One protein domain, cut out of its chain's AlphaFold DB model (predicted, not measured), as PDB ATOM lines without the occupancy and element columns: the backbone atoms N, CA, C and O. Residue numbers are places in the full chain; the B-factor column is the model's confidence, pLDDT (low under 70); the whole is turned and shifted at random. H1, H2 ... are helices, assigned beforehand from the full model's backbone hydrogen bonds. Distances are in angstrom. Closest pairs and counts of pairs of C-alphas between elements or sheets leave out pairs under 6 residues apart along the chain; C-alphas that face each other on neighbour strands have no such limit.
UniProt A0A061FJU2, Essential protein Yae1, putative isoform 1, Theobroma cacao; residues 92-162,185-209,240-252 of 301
ATOM      1  N   PHE A  92      37.419  26.983  -1.097       79.12
ATOM      2  CA  PHE A  92      36.789  26.459   0.111       79.12
ATOM      3  C   PHE A  92      37.428  27.043   1.373       79.12
ATOM      4  O   PHE A  92      36.727  27.581   2.230       79.12
ATOM      5  N   LYS A  93      38.764  27.019   1.479       80.19
ATOM      6  CA  LYS A  93      39.474  27.611   2.626       80.19
ATOM      7  C   LYS A  93      39.140  29.089   2.800       80.19
ATOM      8  O   LYS A  93      38.940  29.521   3.928       80.19
ATOM      9  N   GLN A  94      39.068  29.856   1.714       78.94
ATOM     10  CA  GLN A  94      38.760  31.287   1.779       78.94
ATOM     11  C   GLN A  94      37.282  31.554   2.109       78.94
ATOM     12  O   GLN A  94      36.972  32.422   2.928       78.94
ATOM     13  N   SER A  95      36.365  30.797   1.505       79.19
ATOM     14  CA  SER A  95      34.918  31.015   1.635       79.19
ATOM     15  C   SER A  95      34.342  30.549   2.966       79.19
ATOM     16  O   SER A  95      33.469  31.228   3.504       79.19
ATOM     17  N   VAL A  96      34.841  29.450   3.546       80.00
ATOM     18  CA  VAL A  96      34.307  28.897   4.803       80.00
ATOM     19  C   VAL A  96      34.367  29.921   5.929       80.00
ATOM     20  O   VAL A  96      33.364  30.146   6.599       80.00
ATOM     21  N   PHE A  97      35.497  30.608   6.123       79.00
ATOM     22  CA  PHE A  97      35.603  31.591   7.204       79.00
ATOM     23  C   PHE A  97      34.672  32.789   6.991       79.00
ATOM     24  O   PHE A  97      34.003  33.217   7.932       79.00
ATOM     25  N   ALA A  98      34.595  33.323   5.769       81.25
ATOM     26  CA  ALA A  98      33.723  34.455   5.460       81.25
ATOM     27  C   ALA A  98      32.236  34.084   5.597       81.25
ATOM     28  O   ALA A  98      31.474  34.799   6.252       81.25
ATOM     29  N   GLY A  99      31.843  32.934   5.043       82.75
ATOM     30  CA  GLY A  99      30.480  32.413   5.082       82.75
ATOM     31  C   GLY A  99      30.025  32.052   6.495       82.75
ATOM     32  O   GLY A  99      28.950  32.478   6.916       82.75
ATOM     33  N   CYS A 100      30.853  31.339   7.268       81.31
ATOM     34  CA  CYS A 100      30.540  30.988   8.655       81.31
ATOM     35  C   CYS A 100      30.401  32.228   9.540       81.31
ATOM     36  O   CYS A 100      29.468  32.305  10.335       81.31
ATOM     37  N   ASN A 101      31.287  33.215   9.398       84.00
ATOM     38  CA  ASN A 101      31.228  34.430  10.210       84.00
ATOM     39  C   ASN A 101      30.004  35.298   9.877       84.00
ATOM     40  O   ASN A 101      29.319  35.759  10.792       84.00
ATOM     41  N   TRP A 102      29.665  35.457   8.592       85.50
ATOM     42  CA  TRP A 102      28.434  36.143   8.186       85.50
ATOM     43  C   TRP A 102      27.178  35.398   8.661       85.50
ATOM     44  O   TRP A 102      26.271  36.008   9.234       85.50
ATOM     45  N   GLY A 103      27.147  34.070   8.507       83.88
ATOM     46  CA  GLY A 103      26.056  33.224   8.992       83.88
ATOM     47  C   GLY A 103      25.877  33.301  10.510       83.88
ATOM     48  O   GLY A 103      24.754  33.425  10.994       83.88
ATOM     49  N   LEU A 104      26.975  33.321  11.268       82.62
ATOM     50  CA  LEU A 104      26.965  33.514  12.716       82.62
ATOM     51  C   LEU A 104      26.435  34.901  13.084       82.62
ATOM     52  O   LEU A 104      25.600  35.013  13.983       82.62
ATOM     53  N   ALA A 105      26.852  35.948  12.365       82.38
ATOM     54  CA  ALA A 105      26.339  37.291  12.591       82.38
ATOM     55  C   ALA A 105      24.819  37.357  12.404       82.38
ATOM     56  O   ALA A 105      24.105  37.890  13.259       82.38
ATOM     57  N   ARG A 106      24.315  36.729  11.340       87.25
ATOM     58  CA  ARG A 106      22.882  36.621  11.051       87.25
ATOM     59  C   ARG A 106      22.139  35.792  12.097       87.25
ATOM     60  O   ARG A 106      21.084  36.207  12.572       87.25
ATOM     61  N   GLY A 107      22.698  34.652  12.497       83.31
ATOM     62  CA  GLY A 107      22.095  33.737  13.464       83.31
ATOM     63  C   GLY A 107      21.978  34.344  14.860       83.31
ATOM     64  O   GLY A 107      20.897  34.342  15.444       83.31
ATOM     65  N   VAL A 108      23.063  34.924  15.378       82.38
ATOM     66  CA  VAL A 108      23.091  35.538  16.715       82.38
ATOM     67  C   VAL A 108      22.131  36.718  16.797       82.38
ATOM     68  O   VAL A 108      21.343  36.810  17.737       82.38
ATOM     69  N   THR A 109      22.186  37.625  15.822       84.25
ATOM     70  CA  THR A 109      21.346  38.831  15.827       84.25
ATOM     71  C   THR A 109      19.867  38.486  15.678       84.25
ATOM     72  O   THR A 109      19.044  39.022  16.421       84.25
ATOM     73  N   SER A 110      19.537  37.507  14.832       82.12
ATOM     74  CA  SER A 110      18.168  37.002  14.688       82.12
ATOM     75  C   SER A 110      17.688  36.288  15.955       82.12
ATOM     76  O   SER A 110      16.581  36.542  16.423       82.12
ATOM     77  N   ALA A 111      18.528  35.453  16.578       82.19
ATOM     78  CA  ALA A 111      18.193  34.792  17.838       82.19
ATOM     79  C   ALA A 111      17.908  35.813  18.949       82.19
ATOM     80  O   ALA A 111      16.911  35.683  19.657       82.19
ATOM     81  N   LEU A 112      18.734  36.859  19.063       79.56
ATOM     82  CA  LEU A 112      18.523  37.960  20.007       79.56
ATOM     83  C   LEU A 112      17.240  38.750  19.712       79.56
ATOM     84  O   LEU A 112      16.568  39.183  20.651       79.56
ATOM     85  N   ALA A 113      16.883  38.927  18.438       81.50
ATOM     86  CA  ALA A 113      15.643  39.584  18.034       81.50
ATOM     87  C   ALA A 113      14.394  38.755  18.386       81.50
ATOM     88  O   ALA A 113      13.362  39.332  18.724       81.50
ATOM     89  N   CYS A 114      14.495  37.422  18.370       82.38
ATOM     90  CA  CYS A 114      13.408  36.509  18.732       82.38
ATOM     91  C   CYS A 114      13.214  36.313  20.248       82.38
ATOM     92  O   CYS A 114      12.244  35.669  20.653       82.38
ATOM     93  N   LEU A 115      14.116  36.819  21.099       80.38
ATOM     94  CA  LEU A 115      13.975  36.683  22.550       80.38
ATOM     95  C   LEU A 115      12.837  37.566  23.099       80.38
ATOM     96  O   LEU A 115      12.695  38.715  22.677       80.38
ATOM     97  N   PRO A 116      12.085  37.090  24.112       79.88
ATOM     98  CA  PRO A 116      11.154  37.922  24.869       79.88
ATOM     99  C   PRO A 116      11.851  39.135  25.496       79.88
ATOM    100  O   PRO A 116      12.980  39.017  25.986       79.88
ATOM    101  N   ASP A 117      11.148  40.267  25.579       84.44
ATOM    102  CA  ASP A 117      11.684  41.527  26.118       84.44
ATOM    103  C   ASP A 117      12.311  41.362  27.506       84.44
ATOM    104  O   ASP A 117      13.415  41.840  27.752       84.44
ATOM    105  N   THR A 118      11.684  40.565  28.372       81.50
ATOM    106  CA  THR A 118      12.162  40.295  29.737       81.50
ATOM    107  C   THR A 118      13.523  39.594  29.789       81.50
ATOM    108  O   THR A 118      14.293  39.808  30.727       81.50
ATOM    109  N   LEU A 119      13.833  38.737  28.811       76.62
ATOM    110  CA  LEU A 119      15.128  38.061  28.699       76.62
ATOM    111  C   LEU A 119      16.137  38.952  27.983       76.62
ATOM    112  O   LEU A 119      17.286  39.051  28.414       76.62
ATOM    113  N   ARG A 120      15.691  39.647  26.937       79.12
ATOM    114  CA  ARG A 120      16.510  40.579  26.168       79.12
ATOM    115  C   ARG A 120      17.031  41.730  27.029       79.12
ATOM    116  O   ARG A 120      18.201  42.070  26.922       79.12
ATOM    117  N   GLU A 121      16.213  42.270  27.927       82.81
ATOM    118  CA  GLU A 121      16.601  43.313  28.888       82.81
ATOM    119  C   GLU A 121      17.615  42.821  29.929       82.81
ATOM    120  O   GLU A 121      18.506  43.567  30.330       82.81
ATOM    121  N   LYS A 122      17.532  41.551  30.351       79.38
ATOM    122  CA  LYS A 122      18.507  40.950  31.282       79.38
ATOM    123  C   LYS A 122      19.864  40.698  30.626       79.38
ATOM    124  O   LYS A 122      20.897  40.785  31.300       79.38
ATOM    125  N   LEU A 123      19.844  40.343  29.341       75.56
ATOM    126  CA  LEU A 123      21.030  40.057  28.538       75.56
ATOM    127  C   LEU A 123      21.710  41.350  28.064       75.56
ATOM    128  O   LEU A 123      22.932  41.460  28.127       75.56
ATOM    129  N   ILE A 124      20.906  42.331  27.642       82.31
ATOM    130  CA  ILE A 124      21.322  43.634  27.122       82.31
ATOM    131  C   ILE A 124      20.598  44.718  27.926       82.31
ATOM    132  O   ILE A 124      19.459  45.084  27.631       82.31
ATOM    133  N   GLU A 125      21.278  45.241  28.943       78.94
ATOM    134  CA  GLU A 125      20.688  46.162  29.927       78.94
ATOM    135  C   GLU A 125      20.303  47.515  29.308       78.94
ATOM    136  O   GLU A 125      19.224  48.051  29.566       78.94
ATOM    137  N   THR A 126      21.153  48.056  28.434       84.56
ATOM    138  CA  THR A 126      20.965  49.383  27.834       84.56
ATOM    139  C   THR A 126      20.047  49.329  26.610       84.56
ATOM    140  O   THR A 126      20.293  48.558  25.683       84.56
ATOM    141  N   GLN A 127      19.038  50.207  26.557       84.19
ATOM    142  CA  GLN A 127      18.148  50.345  25.392       84.19
ATOM    143  C   GLN A 127      18.923  50.672  24.105       84.19
ATOM    144  O   GLN A 127      18.690  50.034  23.086       84.19
ATOM    145  N   GLU A 128      19.914  51.566  24.174       87.62
ATOM    146  CA  GLU A 128      20.778  51.918  23.036       87.62
ATOM    147  C   GLU A 128      21.448  50.684  22.408       87.62
ATOM    148  O   GLU A 128      21.476  50.532  21.191       87.62
ATOM    149  N   LYS A 129      21.941  49.750  23.231       84.00
ATOM    150  CA  LYS A 129      22.567  48.514  22.743       84.00
ATOM    151  C   LYS A 129      21.548  47.603  22.068       84.00
ATOM    152  O   LYS A 129      21.851  47.029  21.028       84.00
ATOM    153  N   ARG A 130      20.331  47.495  22.617       86.62
ATOM    154  CA  ARG A 130      19.241  46.732  21.982       86.62
ATOM    155  C   ARG A 130      18.880  47.306  20.616       86.62
ATOM    156  O   ARG A 130      18.618  46.543  19.690       86.62
ATOM    157  N   ASP A 131      18.894  48.628  20.489       88.75
ATOM    158  CA  ASP A 131      18.645  49.308  19.220       88.75
ATOM    159  C   ASP A 131      19.782  49.065  18.215       88.75
ATOM    160  O   ASP A 131      19.491  48.773  17.058       88.75
ATOM    161  N   LYS A 132      21.049  49.052  18.657       90.50
ATOM    162  CA  LYS A 132      22.200  48.662  17.817       90.50
ATOM    163  C   LYS A 132      22.115  47.208  17.340       90.50
ATOM    164  O   LYS A 132      22.246  46.956  16.150       90.50
ATOM    165  N   PHE A 133      21.824  46.254  18.231       88.06
ATOM    166  CA  PHE A 133      21.640  44.847  17.844       88.06
ATOM    167  C   PHE A 133      20.489  44.660  16.852       88.06
ATOM    168  O   PHE A 133      20.601  43.841  15.942       88.06
ATOM    169  N   ARG A 134      19.397  45.421  17.002       89.06
ATOM    170  CA  ARG A 134      18.289  45.415  16.039       89.06
ATOM    171  C   ARG A 134      18.712  46.002  14.693       89.06
ATOM    172  O   ARG A 134      18.481  45.362  13.680       89.06
ATOM    173  N   GLY A 135      19.400  47.145  14.684       91.75
ATOM    174  CA  GLY A 135      19.923  47.741  13.453       91.75
ATOM    175  C   GLY A 135      20.891  46.816  12.707       91.75
ATOM    176  O   GLY A 135      20.812  46.702  11.484       91.75
ATOM    177  N   LEU A 136      21.744  46.088  13.435       91.00
ATOM    178  CA  LEU A 136      22.618  45.074  12.851       91.00
ATOM    179  C   LEU A 136      21.822  43.877  12.312       91.00
ATOM    180  O   LEU A 136      22.093  43.420  11.206       91.00
ATOM    181  N   CYS A 137      20.820  43.396  13.054       90.19
ATOM    182  CA  CYS A 137      19.910  42.339  12.605       90.19
ATOM    183  C   CYS A 137      19.218  42.720  11.290       90.19
ATOM    184  O   CYS A 137      19.195  41.924  10.354       90.19
ATOM    185  N   ASP A 138      18.694  43.941  11.202       91.50
ATOM    186  CA  ASP A 138      18.023  44.451  10.008       91.50
ATOM    187  C   ASP A 138      19.012  44.585   8.843       91.50
ATOM    188  O   ASP A 138      18.729  44.142   7.734       91.50
ATOM    189  N   SER A 139      20.214  45.109   9.105       91.38
ATOM    190  CA  SER A 139      21.257  45.270   8.085       91.38
ATOM    191  C   SER A 139      21.725  43.925   7.523       91.38
ATOM    192  O   SER A 139      21.795  43.760   6.308       91.38
ATOM    193  N   VAL A 140      21.989  42.937   8.383       88.00
ATOM    194  CA  VAL A 140      22.460  41.607   7.965       88.00
ATOM    195  C   VAL A 140      21.357  40.810   7.267       88.00
ATOM    196  O   VAL A 140      21.645  40.099   6.309       88.00
ATOM    197  N   ASN A 141      20.099  40.931   7.706       86.19
ATOM    198  CA  ASN A 141      18.969  40.243   7.072       86.19
ATOM    199  C   ASN A 141      18.457  40.935   5.801       86.19
ATOM    200  O   ASN A 141      17.820  40.276   4.985       86.19
ATOM    201  N   SER A 142      18.729  42.232   5.616       90.06
ATOM    202  CA  SER A 142      18.431  42.933   4.357       90.06
ATOM    203  C   SER A 142      19.306  42.456   3.197       90.06
ATOM    204  O   SER A 142      18.908  42.562   2.040       90.06
ATOM    205  N   LEU A 143      20.486  41.913   3.510       88.81
ATOM    206  CA  LEU A 143      21.411  41.383   2.525       88.81
ATOM    207  C   LEU A 143      20.976  39.976   2.097       88.81
ATOM    208  O   LEU A 143      20.918  39.050   2.912       88.81
ATOM    209  N   SER A 144      20.690  39.808   0.805       88.12
ATOM    210  CA  SER A 144      20.378  38.492   0.251       88.12
ATOM    211  C   SER A 144      21.624  37.600   0.224       88.12
ATOM    212  O   SER A 144      22.758  38.077   0.178       88.12
ATOM    213  N   THR A 145      21.430  36.281   0.215       84.75
ATOM    214  CA  THR A 145      22.544  35.323   0.097       84.75
ATOM    215  C   THR A 145      23.315  35.496  -1.216       84.75
ATOM    216  O   THR A 145      24.529  35.320  -1.241       84.75
ATOM    217  N   ILE A 146      22.627  35.888  -2.292       84.19
ATOM    218  CA  ILE A 146      23.235  36.122  -3.608       84.19
ATOM    219  C   ILE A 146      24.104  37.381  -3.572       84.19
ATOM    220  O   ILE A 146      25.239  37.365  -4.040       84.19
ATOM    221  N   ASP A 147      23.605  38.459  -2.970       86.81
ATOM    222  CA  ASP A 147      24.366  39.705  -2.852       86.81
ATOM    223  C   ASP A 147      25.552  39.545  -1.897       86.81
ATOM    224  O   ASP A 147      26.628  40.076  -2.157       86.81
ATOM    225  N   ALA A 148      25.398  38.753  -0.832       86.56
ATOM    226  CA  ALA A 148      26.507  38.378   0.038       86.56
ATOM    227  C   ALA A 148      27.601  37.615  -0.728       86.56
ATOM    228  O   ALA A 148      28.784  37.904  -0.554       86.56
ATOM    229  N   LEU A 149      27.223  36.683  -1.609       85.62
ATOM    230  CA  LEU A 149      28.175  35.953  -2.447       85.62
ATOM    231  C   LEU A 149      28.911  36.887  -3.418       85.62
ATOM    232  O   LEU A 149      30.132  36.801  -3.532       85.62
ATOM    233  N   LYS A 150      28.194  37.817  -4.059       87.75
ATOM    234  CA  LYS A 150      28.801  38.847  -4.920       87.75
ATOM    235  C   LYS A 150      29.801  39.704  -4.147       87.75
ATOM    236  O   LYS A 150      30.941  39.847  -4.563       87.75
ATOM    237  N   LEU A 151      29.414  40.178  -2.963       87.81
ATOM    238  CA  LEU A 151      30.288  40.955  -2.085       87.81
ATOM    239  C   LEU A 151      31.551  40.197  -1.661       87.81
ATOM    240  O   LEU A 151      32.590  40.825  -1.458       87.81
ATOM    241  N   PHE A 152      31.464  38.876  -1.494       87.25
ATOM    242  CA  PHE A 152      32.616  38.025  -1.206       87.25
ATOM    243  C   PHE A 152      33.530  37.872  -2.425       87.25
ATOM    244  O   PHE A 152      34.744  38.022  -2.299       87.25
ATOM    245  N   HIS A 153      32.955  37.626  -3.602       85.81
ATOM    246  CA  HIS A 153      33.700  37.568  -4.855       85.81
ATOM    247  C   HIS A 153      34.452  38.883  -5.118       85.81
ATOM    248  O   HIS A 153      35.655  38.871  -5.371       85.81
ATOM    249  N   ASP A 154      33.780  40.022  -4.959       88.12
ATOM    250  CA  ASP A 154      34.384  41.343  -5.146       88.12
ATOM    251  C   ASP A 154      35.538  41.600  -4.159       88.12
ATOM    252  O   ASP A 154      36.533  42.236  -4.514       88.12
ATOM    253  N   ASP A 155      35.440  41.081  -2.929       86.81
ATOM    254  CA  ASP A 155      36.503  41.161  -1.919       86.81
ATOM    255  C   ASP A 155      37.728  40.319  -2.308       86.81
ATOM    256  O   ASP A 155      38.860  40.787  -2.175       86.81
ATOM    257  N   ILE A 156      37.519  39.108  -2.845       84.44
ATOM    258  CA  ILE A 156      38.605  38.273  -3.381       84.44
ATOM    259  C   ILE A 156      39.294  38.986  -4.547       84.44
ATOM    260  O   ILE A 156      40.523  39.096  -4.567       84.44
ATOM    261  N   MET A 157      38.517  39.502  -5.500       81.94
ATOM    262  CA  MET A 157      39.063  40.172  -6.681       81.94
ATOM    263  C   MET A 157      39.844  41.430  -6.301       81.94
ATOM    264  O   MET A 157      40.948  41.649  -6.797       81.94
ATOM    265  N   SER A 158      39.326  42.214  -5.354       82.62
ATOM    266  CA  SER A 158      40.015  43.401  -4.842       82.62
ATOM    267  C   SER A 158      41.339  43.055  -4.154       82.62
ATOM    268  O   SER A 158      42.323  43.768  -4.338       82.62
ATOM    269  N   LYS A 159      41.404  41.948  -3.401       79.50
ATOM    270  CA  LYS A 159      42.644  41.479  -2.756       79.50
ATOM    271  C   LYS A 159      43.696  41.035  -3.772       79.50
ATOM    272  O   LYS A 159      44.850  41.441  -3.660       79.50
ATOM    273  N   LYS A 160      43.288  40.302  -4.813       71.69
ATOM    274  CA  LYS A 160      44.182  39.854  -5.895       71.69
ATOM    275  C   LYS A 160      44.836  41.025  -6.642       71.69
ATOM    276  O   LYS A 160      46.001  40.937  -7.020       71.69
ATOM    277  N   VAL A 161      44.114  42.133  -6.830       67.00
ATOM    278  CA  VAL A 161      44.641  43.351  -7.480       67.00
ATOM    279  C   VAL A 161      45.713  44.040  -6.626       67.00
ATOM    280  O   VAL A 161      46.680  44.570  -7.170       67.00
ATOM    281  N   VAL A 162      45.575  44.015  -5.299       61.34
ATOM    282  CA  VAL A 162      46.552  44.618  -4.377       61.34
ATOM    283  C   VAL A 162      47.852  43.811  -4.352       61.34
ATOM    284  O   VAL A 162      48.929  44.393  -4.469       61.34
ATOM    285  N   GLY A 185      36.656  42.223   4.865       71.62
ATOM    286  CA  GLY A 185      35.907  42.457   3.640       71.62
ATOM    287  C   GLY A 185      34.533  43.054   3.926       71.62
ATOM    288  O   GLY A 185      34.090  43.152   5.074       71.62
ATOM    289  N   SER A 186      33.828  43.445   2.876       81.62
ATOM    290  CA  SER A 186      32.436  43.921   2.930       81.62
ATOM    291  C   SER A 186      31.561  43.152   3.944       81.62
ATOM    292  O   SER A 186      30.938  43.778   4.801       81.62
ATOM    293  N   LEU A 187      31.609  41.814   3.933       82.81
ATOM    294  CA  LEU A 187      30.920  40.935   4.895       82.81
ATOM    295  C   LEU A 187      31.541  40.914   6.302       82.81
ATOM    296  O   LEU A 187      30.838  40.785   7.307       82.81
ATOM    297  N   GLY A 188      32.864  41.052   6.390       83.12
ATOM    298  CA  GLY A 188      33.603  41.091   7.650       83.12
ATOM    299  C   GLY A 188      33.188  42.259   8.546       83.12
ATOM    300  O   GLY A 188      33.231  42.123   9.767       83.12
ATOM    301  N   LYS A 189      32.692  43.360   7.965       88.88
ATOM    302  CA  LYS A 189      32.175  44.525   8.703       88.88
ATOM    303  C   LYS A 189      31.058  44.151   9.678       88.88
ATOM    304  O   LYS A 189      31.118  44.543  10.839       88.88
ATOM    305  N   TYR A 190      30.095  43.333   9.249       86.75
ATOM    306  CA  TYR A 190      28.990  42.887  10.108       86.75
ATOM    307  C   TYR A 190      29.474  42.019  11.269       86.75
ATOM    308  O   TYR A 190      28.977  42.115  12.391       86.75
ATOM    309  N   THR A 191      30.475  41.179  11.005       85.56
ATOM    310  CA  THR A 191      31.074  40.317  12.029       85.56
ATOM    311  C   THR A 191      31.861  41.149  13.042       85.56
ATOM    312  O   THR A 191      31.734  40.926  14.244       85.56
ATOM    313  N   ALA A 192      32.629  42.138  12.578       86.50
ATOM    314  CA  ALA A 192      33.384  43.054  13.430       86.50
ATOM    315  C   ALA A 192      32.462  43.942  14.287       86.50
ATOM    316  O   ALA A 192      32.720  44.156  15.476       86.50
ATOM    317  N   GLU A 193      31.352  44.413  13.714       89.31
ATOM    318  CA  GLU A 193      30.323  45.147  14.449       89.31
ATOM    319  C   GLU A 193      29.687  44.264  15.532       89.31
ATOM    320  O   GLU A 193      29.605  44.673  16.693       89.31
ATOM    321  N   LEU A 194      29.337  43.015  15.201       86.19
ATOM    322  CA  LEU A 194      28.826  42.065  16.187       86.19
ATOM    323  C   LEU A 194      29.842  41.805  17.310       86.19
ATOM    324  O   LEU A 194      29.476  41.830  18.485       86.19
ATOM    325  N   GLN A 195      31.112  41.572  16.972       85.44
ATOM    326  CA  GLN A 195      32.188  41.374  17.948       85.44
ATOM    327  C   GLN A 195      32.306  42.555  18.913       85.44
ATOM    328  O   GLN A 195      32.401  42.350  20.125       85.44
ATOM    329  N   SER A 196      32.236  43.779  18.390       87.00
ATOM    330  CA  SER A 196      32.298  45.005  19.191       87.00
ATOM    331  C   SER A 196      31.120  45.085  20.169       87.00
ATOM    332  O   SER A 196      31.315  45.263  21.373       87.00
ATOM    333  N   LEU A 197      29.896  44.836  19.688       84.31
ATOM    334  CA  LEU A 197      28.683  44.855  20.517       84.31
ATOM    335  C   LEU A 197      28.659  43.757  21.594       84.31
ATOM    336  O   LEU A 197      28.098  43.950  22.681       84.31
ATOM    337  N   LEU A 198      29.264  42.602  21.310       83.44
ATOM    338  CA  LEU A 198      29.393  41.503  22.267       83.44
ATOM    339  C   LEU A 198      30.472  41.765  23.311       83.44
ATOM    340  O   LEU A 198      30.272  41.431  24.479       83.44
ATOM    341  N   HIS A 199      31.582  42.401  22.936       78.06
ATOM    342  CA  HIS A 199      32.608  42.785  23.901       78.06
ATOM    343  C   HIS A 199      32.048  43.768  24.942       78.06
ATOM    344  O   HIS A 199      32.349  43.661  26.133       78.06
ATOM    345  N   GLU A 200      31.164  44.670  24.519       77.00
ATOM    346  CA  GLU A 200      30.450  45.589  25.405       77.00
ATOM    347  C   GLU A 200      29.361  44.913  26.263       77.00
ATOM    348  O   GLU A 200      28.789  45.557  27.151       77.00
ATOM    349  N   SER A 201      29.051  43.637  26.008       70.81
ATOM    350  CA  SER A 201      27.978  42.864  26.643       70.81
ATOM    351  C   SER A 201      28.506  41.501  27.141       70.81
ATOM    352  O   SER A 201      28.146  40.456  26.597       70.81
ATOM    353  N   PRO A 202      29.317  41.459  28.221       66.62
ATOM    354  CA  PRO A 202      30.074  40.267  28.648       66.62
ATOM    355  C   PRO A 202      29.216  39.068  29.098       66.62
ATOM    356  O   PRO A 202      29.740  37.987  29.375       66.62
ATOM    357  N   LYS A 203      27.892  39.243  29.181       68.31
ATOM    358  CA  LYS A 203      26.917  38.185  29.482       68.31
ATOM    359  C   LYS A 203      26.726  37.199  28.326       68.31
ATOM    360  O   LYS A 203      26.269  36.084  28.570       68.31
ATOM    361  N   ILE A 204      27.085  37.588  27.103       67.50
ATOM    362  CA  ILE A 204      26.941  36.777  25.892       67.50
ATOM    363  C   ILE A 204      28.336  36.337  25.453       67.50
ATOM    364  O   ILE A 204      29.189  37.170  25.158       67.50
ATOM    365  N   LYS A 205      28.586  35.025  25.421       68.94
ATOM    366  CA  LYS A 205      29.850  34.470  24.924       68.94
ATOM    367  C   LYS A 205      29.602  33.787  23.590       68.94
ATOM    368  O   LYS A 205      28.835  32.834  23.532       68.94
ATOM    369  N   ILE A 206      30.291  34.253  22.558       67.44
ATOM    370  CA  ILE A 206      30.270  33.669  21.218       67.44
ATOM    371  C   ILE A 206      31.711  33.432  20.788       67.44
ATOM    372  O   ILE A 206      32.598  34.232  21.097       67.44
ATOM    373  N   ARG A 207      31.954  32.299  20.129       69.56
ATOM    374  CA  ARG A 207      33.240  31.999  19.503       69.56
ATOM    375  C   ARG A 207      33.127  32.309  18.022       69.56
ATOM    376  O   ARG A 207      32.241  31.785  17.360       69.56
ATOM    377  N   PHE A 208      34.014  33.160  17.535       69.75
ATOM    378  CA  PHE A 208      34.128  33.456  16.116       69.75
ATOM    379  C   PHE A 208      35.124  32.505  15.470       69.75
ATOM    380  O   PHE A 208      36.063  32.044  16.126       69.75
ATOM    381  N   PHE A 209      34.925  32.230  14.184       64.19
ATOM    382  CA  PHE A 209      35.879  31.455  13.409       64.19
ATOM    383  C   PHE A 209      36.996  32.396  12.975       64.19
ATOM    384  O   PHE A 209      36.823  33.228  12.081       64.19
ATOM    385  N   LEU A 240      28.253  18.782  -0.812       29.64
ATOM    386  CA  LEU A 240      28.785  18.267   0.458       29.64
ATOM    387  C   LEU A 240      27.749  18.366   1.584       29.64
ATOM    388  O   LEU A 240      27.504  19.438   2.124       29.64
ATOM    389  N   TYR A 241      27.169  17.238   1.997       23.62
ATOM    390  CA  TYR A 241      26.280  17.178   3.163       23.62
ATOM    391  C   TYR A 241      27.090  17.255   4.469       23.62
ATOM    392  O   TYR A 241      27.777  16.304   4.837       23.62
ATOM    393  N   TRP A 242      26.988  18.370   5.199       26.12
ATOM    394  CA  TRP A 242      27.544  18.493   6.549       26.12
ATOM    395  C   TRP A 242      26.469  18.209   7.603       26.12
ATOM    396  O   TRP A 242      25.407  18.830   7.631       26.12
ATOM    397  N   ASN A 243      26.743  17.247   8.486       23.70
ATOM    398  CA  ASN A 243      25.815  16.743   9.503       23.70
ATOM    399  C   ASN A 243      25.829  17.617  10.774       23.70
ATOM    400  O   ASN A 243      25.937  17.118  11.891       23.70
ATOM    401  N   CYS A 244      25.781  18.938  10.596       27.41
ATOM    402  CA  CYS A 244      25.773  19.897  11.694       27.41
ATOM    403  C   CYS A 244      24.933  21.122  11.325       27.41
ATOM    404  O   CYS A 244      25.487  22.177  11.070       27.41
ATOM    405  N   GLY A 245      23.605  20.967  11.238       30.47
ATOM    406  CA  GLY A 245      22.600  22.045  11.352       30.47
ATOM    407  C   GLY A 245      22.636  23.254  10.393       30.47
ATOM    408  O   GLY A 245      21.642  23.970  10.320       30.47
ATOM    409  N   LEU A 246      23.705  23.477   9.636       32.75
ATOM    410  CA  LEU A 246      23.910  24.554   8.681       32.75
ATOM    411  C   LEU A 246      24.273  23.913   7.344       32.75
ATOM    412  O   LEU A 246      25.201  23.113   7.238       32.75
ATOM    413  N   LYS A 247      23.435  24.198   6.348       29.05
ATOM    414  CA  LYS A 247      23.452  23.577   5.024       29.05
ATOM    415  C   LYS A 247      24.780  23.812   4.287       29.05
ATOM    416  O   LYS A 247      25.483  24.786   4.534       29.05
ATOM    417  N   ALA A 248      25.048  22.892   3.363       31.92
ATOM    418  CA  ALA A 248      26.175  22.843   2.439       31.92
ATOM    419  C   ALA A 248      26.391  24.145   1.650       31.92
ATOM    420  O   ALA A 248      25.427  24.740   1.173       31.92
ATOM    421  N   PHE A 249      27.656  24.506   1.436       31.88
ATOM    422  CA  PHE A 249      28.079  25.480   0.430       31.88
ATOM    423  C   PHE A 249      28.687  24.719  -0.752       31.88
ATOM    424  O   PHE A 249      29.534  23.850  -0.546       31.88
ATOM    425  N   ALA A 250      28.254  25.036  -1.972       29.95
ATOM    426  CA  ALA A 250      28.868  24.556  -3.206       29.95
ATOM    427  C   ALA A 250      29.482  25.756  -3.935       29.95
ATOM    428  O   ALA A 250      28.845  26.805  -4.043       29.95
ATOM    429  N   PHE A 251      30.721  25.604  -4.394       28.17
ATOM    430  CA  PHE A 251      31.391  26.550  -5.278       28.17
ATOM    431  C   PHE A 251      31.508  25.866  -6.640       28.17
ATOM    432  O   PHE A 251      31.960  24.722  -6.696       28.17
ATOM    433  N   ALA A 252      31.063  26.532  -7.702       30.00
ATOM    434  CA  ALA A 252      31.321  26.101  -9.069       30.00
ATOM    435  C   ALA A 252      32.559  26.855  -9.565       30.00
ATOM    436  O   ALA A 252      32.610  28.081  -9.464       30.00
TER     437      ALA A 252
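AT A GLANCE: This is residues 92 to 162, 185 to 209 and 240 to 252 of the 301 residues of the protein "Essential protein Yae1, putative isoform 1" of Theobroma cacao (UniProt A0A061FJU2). H3 and H5 pack side by side, and H1, the longest helix, crosses both; short H2 lies near one end, H4 at the other. The 109 printed residues include five named helices, H1 to H5 in order, and no named strand: all helix. The whole is only just compact, close to loose: radius of gyration of the C-alphas 15.3 A, spans 46 by 35 by 23 A.

HOW THE PARTS SIT: H1, residues 92 to 113, touches H3, residues 127 to 142, with residues 105 to 113 alone, at a steep tilt of 48 degrees; the closest C-alphas, Thr 109 and Cys 137, are 5.0 A apart. H5, residues 188 to 199, touches H3 at a shallow tilt of 23 degrees, opposite ways; the closest C-alphas, Val 140 and Tyr 190, are 7.0 A apart. H5 also touches H1, whose residues 98 to 105 alone take part; the closest C-alphas, Ala 105 and Thr 191, are 5.6 A apart. H4, residues 145 to 162, is close to but not clearly touching H1. H2, residues 117 to 123, is apart from H4 and H5. Every O i to N i+4 pair is within hydrogen-bond range in H3, H4 and H5, but 16 of 18 in H1 and 2 of 3 in H2.

IN THESE COORDINATES: H1 begins at C-alpha 92, (36.789, 26.459, 0.111), and measures 30.7 A; H4 measures 26.1 A. H5 ends at C-alpha 199, (32.608, 42.785, 23.901).

THE WHOLE: Cuts after 162 and 209 leave C-alpha gaps of 13.5 A and 19.8 A. Of the links that are printed whole, H1 to H2, H2 to H3 and H3 to H4 are tight; the link from H4 to H5 runs across the cut, with residues 163 to 184 not printed. Residues 161 to 162, 202 to 209 and 240 to 252 have pLDDT under 70.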